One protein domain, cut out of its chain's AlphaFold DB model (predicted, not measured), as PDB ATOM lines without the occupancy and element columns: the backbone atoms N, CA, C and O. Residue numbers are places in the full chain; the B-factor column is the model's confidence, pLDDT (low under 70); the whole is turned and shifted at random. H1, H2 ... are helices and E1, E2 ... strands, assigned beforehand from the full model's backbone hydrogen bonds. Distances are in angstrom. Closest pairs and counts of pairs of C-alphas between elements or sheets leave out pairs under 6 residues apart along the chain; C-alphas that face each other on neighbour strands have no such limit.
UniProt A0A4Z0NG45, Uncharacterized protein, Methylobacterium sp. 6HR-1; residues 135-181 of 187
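AT A GLANCE: This is residues 135 to 181 of the 187 residues of an uncharacterized protein of Methylobacterium sp. 6HR-1 (UniProt A0A4Z0NG45). A small two-strand hairpin, E1 and E2, makes one end of a loose arch and helix H1 the other; short helix H2 bridges them, and residues 173 to 181 run back from the hairpin toward H1. The printed part has 47 residues, in order H1, H2, E1, E2, an antiparallel sheet E1 - E2, class mixed. It is loose, with radius of gyration of the C-alphas 12.8 A and spans of 35 by 23 by 14 A.

IN THESE COORDINATES: Find E1, residues 163 to 166, 9.6 A long, and E2, residues 169 to 172, 10.0 A, ending at C-alpha 172 (-51.880, 5.781, 44.921). H1, residues 135 to 147, starts at C-alpha 135 (-29.844, -11.241, 50.738) and runs 18.5 A; H2, residues 150 to 156, runs 10.1 A.

HOW THE PARTS SIT: In the hairpin, E1 and E2 are antiparallel at 132 degrees; look at N 171 and O 164, 2.8 A apart, within hydrogen-bond range. H1 is apart from both strands. H2 and E2 are only just apart, closest 8.3 A. H1 and H2 meet only through their link. In H1 and H2 every O i to N i+4 pair is within hydrogen-bond range.

THE WHOLE: The outline is only just elongated; the C-alphas of Pro 135 and Ala 160, the two farthest apart, are 38.2 A apart. The printed part has no cut and no long link between named elements. Residues 160 to 161 have pLDDT under 70.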
ATOM      1  N   PRO A 135     -30.389 -11.685  52.024       84.38
ATOM      2  CA  PRO A 135     -29.844 -11.241  50.738       84.38
ATOM      3  C   PRO A 135     -30.784 -11.477  49.543       84.38
ATOM      4  O   PRO A 135     -30.716 -10.739  48.564       84.38
ATOM      5  N   GLY A 136     -31.688 -12.461  49.621       87.00
ATOM      6  CA  GLY A 136     -32.685 -12.715  48.574       87.00
ATOM      7  C   GLY A 136     -33.705 -11.581  48.431       87.00
ATOM      8  O   GLY A 136     -33.974 -11.135  47.317       87.00
ATOM      9  N   ALA A 137     -34.204 -11.049  49.553       86.00
ATOM     10  CA  ALA A 137     -35.090  -9.884  49.559       86.00
ATOM     11  C   ALA A 137     -34.381  -8.635  49.008       86.00
ATOM     12  O   ALA A 137     -34.981  -7.842  48.283       86.00
ATOM     13  N   ALA A 138     -33.077  -8.498  49.279       83.44
ATOM     14  CA  ALA A 138     -32.268  -7.407  48.743       83.44
ATOM     15  C   ALA A 138     -32.090  -7.462  47.223       83.44
ATOM     16  O   ALA A 138     -32.215  -6.434  46.551       83.44
ATOM     17  N   ALA A 139     -31.845  -8.653  46.673       87.56
ATOM     18  CA  ALA A 139     -31.774  -8.857  45.230       87.56
ATOM     19  C   ALA A 139     -33.115  -8.533  44.555       87.56
ATOM     20  O   ALA A 139     -33.143  -7.752  43.607       87.56
ATOM     21  N   LEU A 140     -34.225  -9.037  45.108       88.62
ATOM     22  CA  LEU A 140     -35.568  -8.772  44.592       88.62
ATOM     23  C   LEU A 140     -35.896  -7.274  44.622       88.62
ATOM     24  O   LEU A 140     -36.340  -6.725  43.619       88.62
ATOM     25  N   TRP A 141     -35.620  -6.580  45.727       87.94
ATOM     26  CA  TRP A 141     -35.822  -5.131  45.811       87.94
ATOM     27  C   TRP A 141     -34.973  -4.357  44.796       87.94
ATOM     28  O   TRP A 141     -35.442  -3.396  44.190       87.94
ATOM     29  N   THR A 142     -33.725  -4.782  44.588       88.75
ATOM     30  CA  THR A 142     -32.828  -4.169  43.600       88.75
ATOM     31  C   THR A 142     -33.365  -4.347  42.185       88.75
ATOM     32  O   THR A 142     -33.387  -3.388  41.415       88.75
ATOM     33  N   ASP A 143     -33.835  -5.546  41.849       91.31
ATOM     34  CA  ASP A 143     -34.454  -5.835  40.558       91.31
ATOM     35  C   ASP A 143     -35.725  -5.003  40.353       91.31
ATOM     36  O   ASP A 143     -35.873  -4.348  39.321       91.31
ATOM     37  N   LEU A 144     -36.576  -4.908  41.375       89.44
ATOM     38  CA  LEU A 144     -37.762  -4.057  41.352       89.44
ATOM     39  C   LEU A 144     -37.420  -2.579  41.114       89.44
ATOM     40  O   LEU A 144     -38.030  -1.943  40.258       89.44
ATOM     41  N   MET A 145     -36.423  -2.034  41.814       90.25
ATOM     42  CA  MET A 145     -35.954  -0.652  41.628       90.25
ATOM     43  C   MET A 145     -35.260  -0.433  40.278       90.25
ATOM     44  O   MET A 145     -35.154   0.698  39.815       90.25
ATOM     45  N   ARG A 146     -34.760  -1.496  39.644       91.88
ATOM     46  CA  ARG A 146     -34.145  -1.433  38.315       91.88
ATOM     47  C   ARG A 146     -35.188  -1.459  37.201       91.88
ATOM     48  O   ARG A 146     -34.955  -0.871  36.147       91.88
ATOM     49  N   TRP A 147     -36.295  -2.166  37.403       92.75
ATOM     50  CA  TRP A 147     -37.377  -2.277  36.419       92.75
ATOM     51  C   TRP A 147     -38.411  -1.157  36.538       92.75
ATOM     52  O   TRP A 147     -39.163  -0.920  35.597       92.75
ATOM     53  N   ASN A 148     -38.433  -0.452  37.667       92.31
ATOM     54  CA  ASN A 148     -39.387   0.609  37.947       92.31
ATOM     55  C   ASN A 148     -38.657   1.914  38.271       92.31
ATOM     56  O   ASN A 148     -37.665   1.905  38.989       92.31
ATOM     57  N   ASP A 149     -39.179   3.049  37.801       90.62
ATOM     58  CA  ASP A 149     -38.727   4.370  38.243       90.62
ATOM     59  C   ASP A 149     -39.663   4.878  39.356       90.62
ATOM     60  O   ASP A 149     -40.741   5.410  39.061       90.62
ATOM     61  N   PRO A 150     -39.292   4.736  40.644       85.81
ATOM     62  CA  PRO A 150     -40.143   5.161  41.751       85.81
ATOM     63  C   PRO A 150     -40.368   6.678  41.771       85.81
ATOM     64  O   PRO A 150     -41.382   7.132  42.299       85.81
ATOM     65  N   LYS A 151     -39.460   7.485  41.198       87.88
ATOM     66  CA  LYS A 151     -39.630   8.944  41.143       87.88
ATOM     67  C   LYS A 151     -40.686   9.318  40.114       87.88
ATOM     68  O   LYS A 151     -41.571  10.107  40.438       87.88
ATOM     69  N   ALA A 152     -40.614   8.737  38.917       86.88
ATOM     70  CA  ALA A 152     -41.624   8.941  37.881       86.88
ATOM     71  C   ALA A 152     -43.000   8.442  38.348       86.88
ATOM     72  O   ALA A 152     -43.986   9.167  38.258       86.88
ATOM     73  N   ALA A 153     -43.044   7.257  38.955       85.94
ATOM     74  CA  ALA A 153     -44.246   6.676  39.539       85.94
ATOM     75  C   ALA A 153     -44.913   7.581  40.596       85.94
ATOM     76  O   ALA A 153     -46.121   7.811  40.562       85.94
ATOM     77  N   LEU A 154     -44.131   8.137  41.529       86.25
ATOM     78  CA  LEU A 154     -44.646   9.058  42.547       86.25
ATOM     79  C   LEU A 154     -45.053  10.421  41.976       86.25
ATOM     80  O   LEU A 154     -45.876  11.100  42.593       86.25
ATOM     81  N   ALA A 155     -44.487  10.843  40.842       86.12
ATOM     82  CA  ALA A 155     -44.894  12.072  40.170       86.12
ATOM     83  C   ALA A 155     -46.328  11.958  39.631       86.12
ATOM     84  O   ALA A 155     -47.118  12.867  39.871       86.12
ATOM     85  N   THR A 156     -46.694  10.817  39.034       82.75
ATOM     86  CA  THR A 156     -48.070  10.527  38.585       82.75
ATOM     87  C   THR A 156     -49.074  10.618  39.736       82.75
ATOM     88  O   THR A 156     -50.158  11.174  39.602       82.75
ATOM     89  N   CYS A 157     -48.680  10.174  40.928       83.31
ATOM     90  CA  CYS A 157     -49.520  10.222  42.126       83.31
ATOM     91  C   CYS A 157     -49.759  11.623  42.702       83.31
ATOM     92  O   CYS A 157     -50.485  11.757  43.690       83.31
ATOM     93  N   ARG A 158     -49.118  12.666  42.159       80.88
ATOM     94  CA  ARG A 158     -49.355  14.061  42.559       80.88
ATOM     95  C   ARG A 158     -50.500  14.703  41.778       80.88
ATOM     96  O   ARG A 158     -50.967  15.763  42.191       80.88
ATOM     97  N   GLU A 159     -50.955  14.078  40.693       76.75
ATOM     98  CA  GLU A 159     -52.082  14.556  39.894       76.75
ATOM     99  C   GLU A 159     -53.416  14.318  40.626       76.75
ATOM    100  O   GLU A 159     -53.614  13.324  41.333       76.75
ATOM    101  N   ALA A 160     -54.335  15.282  40.521       59.53
ATOM    102  CA  ALA A 160     -55.609  15.243  41.228       59.53
ATOM    103  C   ALA A 160     -56.523  14.157  40.632       59.53
ATOM    104  O   ALA A 160     -56.989  14.295  39.507       59.53
ATOM    105  N   GLY A 161     -56.792  13.095  41.398       69.75
ATOM    106  CA  GLY A 161     -57.690  11.999  41.002       69.75
ATOM    107  C   GLY A 161     -57.171  10.601  41.342       69.75
ATOM    108  O   GLY A 161     -57.969   9.698  41.569       69.75
ATOM    109  N   GLU A 162     -55.852  10.442  41.490       72.50
ATOM    110  CA  GLU A 162     -55.201   9.133  41.701       72.50
ATOM    111  C   GLU A 162     -54.914   8.803  43.177       72.50
ATOM    112  O   GLU A 162     -54.375   7.746  43.517       72.50
ATOM    113  N   ILE A 163     -55.276   9.712  44.086       83.00
ATOM    114  CA  ILE A 163     -54.996   9.586  45.516       83.00
ATOM    115  C   ILE A 163     -56.209   9.000  46.228       83.00
ATOM    116  O   ILE A 163     -57.241   9.651  46.375       83.00
ATOM    117  N   LEU A 164     -56.044   7.789  46.744       87.00
ATOM    118  CA  LEU A 164     -57.022   7.099  47.577       87.00
ATOM    119  C   LEU A 164     -56.587   7.097  49.047       87.00
ATOM    120  O   LEU A 164     -55.410   7.260  49.362       87.00
ATOM    121  N   ILE A 165     -57.535   6.908  49.964       87.12
ATOM    122  CA  ILE A 165     -57.237   6.709  51.387       87.12
ATOM    123  C   ILE A 165     -57.399   5.225  51.713       87.12
ATOM    124  O   ILE A 165     -58.485   4.669  51.575       87.12
ATOM    125  N   GLN A 166     -56.323   4.582  52.162       87.31
ATOM    126  CA  GLN A 166     -56.312   3.189  52.612       87.31
ATOM    127  C   GLN A 166     -55.691   3.105  54.004       87.31
ATOM    128  O   GLN A 166     -54.603   3.628  54.239       87.31
ATOM    129  N   GLY A 167     -56.399   2.479  54.950       86.75
ATOM    130  CA  GLY A 167     -55.928   2.352  56.334       86.75
ATOM    131  C   GLY A 167     -55.601   3.698  56.998       86.75
ATOM    132  O   GLY A 167     -54.647   3.786  57.763       86.75
ATOM    133  N   GLY A 168     -56.332   4.765  56.647       90.88
ATOM    134  CA  GLY A 168     -56.091   6.125  57.151       90.88
ATOM    135  C   GLY A 168     -54.889   6.851  56.529       90.88
ATOM    136  O   GLY A 168     -54.555   7.950  56.963       90.88
ATOM    137  N   ARG A 169     -54.238   6.275  55.511       87.38
ATOM    138  CA  ARG A 169     -53.079   6.863  54.823       87.38
ATOM    139  C   ARG A 169     -53.402   7.154  53.362       87.38
ATOM    140  O   ARG A 169     -54.195   6.448  52.744       87.38
ATOM    141  N   ARG A 170     -52.763   8.185  52.802       86.31
ATOM    142  CA  ARG A 170     -52.808   8.467  51.359       86.31
ATOM    143  C   ARG A 170     -52.053   7.370  50.615       86.31
ATOM    144  O   ARG A 170     -50.910   7.073  50.950       86.31
ATOM    145  N   ALA A 171     -52.699   6.804  49.614       87.25
ATOM    146  CA  ALA A 171     -52.180   5.781  48.731       87.25
ATOM    147  C   ALA A 171     -52.453   6.188  47.279       87.25
ATOM    148  O   ALA A 171     -53.279   7.058  47.007       87.25
ATOM    149  N   CYS A 172     -51.741   5.565  46.353       88.88
ATOM    150  CA  CYS A 172     -51.880   5.781  44.921       88.88
ATOM    151  C   CYS A 172     -51.661   4.448  44.214       88.88
ATOM    152  O   CYS A 172     -50.843   3.639  44.663       88.88
ATOM    153  N   ARG A 173     -52.409   4.198  43.138       86.00
ATOM    154  CA  ARG A 173     -52.241   2.985  42.335       86.00
ATOM    155  C   ARG A 173     -51.158   3.234  41.304       86.00
ATOM    156  O   ARG A 173     -51.358   3.976  40.354       86.00
ATOM    157  N   ILE A 174     -50.018   2.589  41.499       85.94
ATOM    158  CA  ILE A 174     -48.897   2.662  40.570       85.94
ATOM    159  C   ILE A 174     -48.762   1.285  39.916       85.94
ATOM    160  O   ILE A 174     -48.646   0.298  40.649       85.94
ATOM    161  N   PRO A 175     -48.782   1.182  38.575       83.81
ATOM    162  CA  PRO A 175     -48.442  -0.066  37.909       83.81
ATOM    163  C   PRO A 175     -46.979  -0.403  38.207       83.81
ATOM    164  O   PRO A 175     -46.101   0.448  38.080       83.81
ATOM    165  N   PHE A 176     -46.728  -1.640  38.621       87.31
ATOM    166  CA  PHE A 176     -45.406  -2.077  39.044       87.31
ATOM    167  C   PHE A 176     -44.974  -3.295  38.237       87.31
ATOM    168  O   PHE A 176     -45.680  -4.304  38.190       87.31
ATOM    169  N   TRP A 177     -43.818  -3.195  37.591       92.06
ATOM    170  CA  TRP A 177     -43.232  -4.276  36.815       92.06
ATOM    171  C   TRP A 177     -42.565  -5.274  37.756       92.06
ATOM    172  O   TRP A 177     -41.657  -4.922  38.510       92.06
ATOM    173  N   ILE A 178     -43.023  -6.523  37.698       91.69
ATOM    174  CA  ILE A 178     -42.492  -7.649  38.481       91.69
ATOM    175  C   ILE A 178     -41.503  -8.511  37.683       91.69
ATOM    176  O   ILE A 178     -41.019  -9.518  38.190       91.69
ATOM    177  N   GLU A 179     -41.202  -8.115  36.445       90.81
ATOM    178  CA  GLU A 179     -40.294  -8.814  35.538       90.81
ATOM    179  C   GLU A 179     -39.440  -7.817  34.742       90.81
ATOM    180  O   GLU A 179     -39.789  -6.643  34.584       90.81
ATOM    181  N   ARG A 180     -38.303  -8.299  34.226       88.38
ATOM    182  CA  ARG A 180     -37.369  -7.500  33.425       88.38
ATOM    183  C   ARG A 180     -38.042  -7.021  32.128       88.38
ATOM    184  O   ARG A 180     -38.674  -7.835  31.456       88.38
ATOM    185  N   PRO A 181     -37.832  -5.757  31.704       84.62
ATOM    186  CA  PRO A 181     -38.333  -5.291  30.415       84.62
ATOM    187  C   PRO A 181     -37.763  -6.139  29.265       84.62
ATOM    188  O   PRO A 181     -36.591  -6.540  29.320       84.62
TER     189      PRO A 181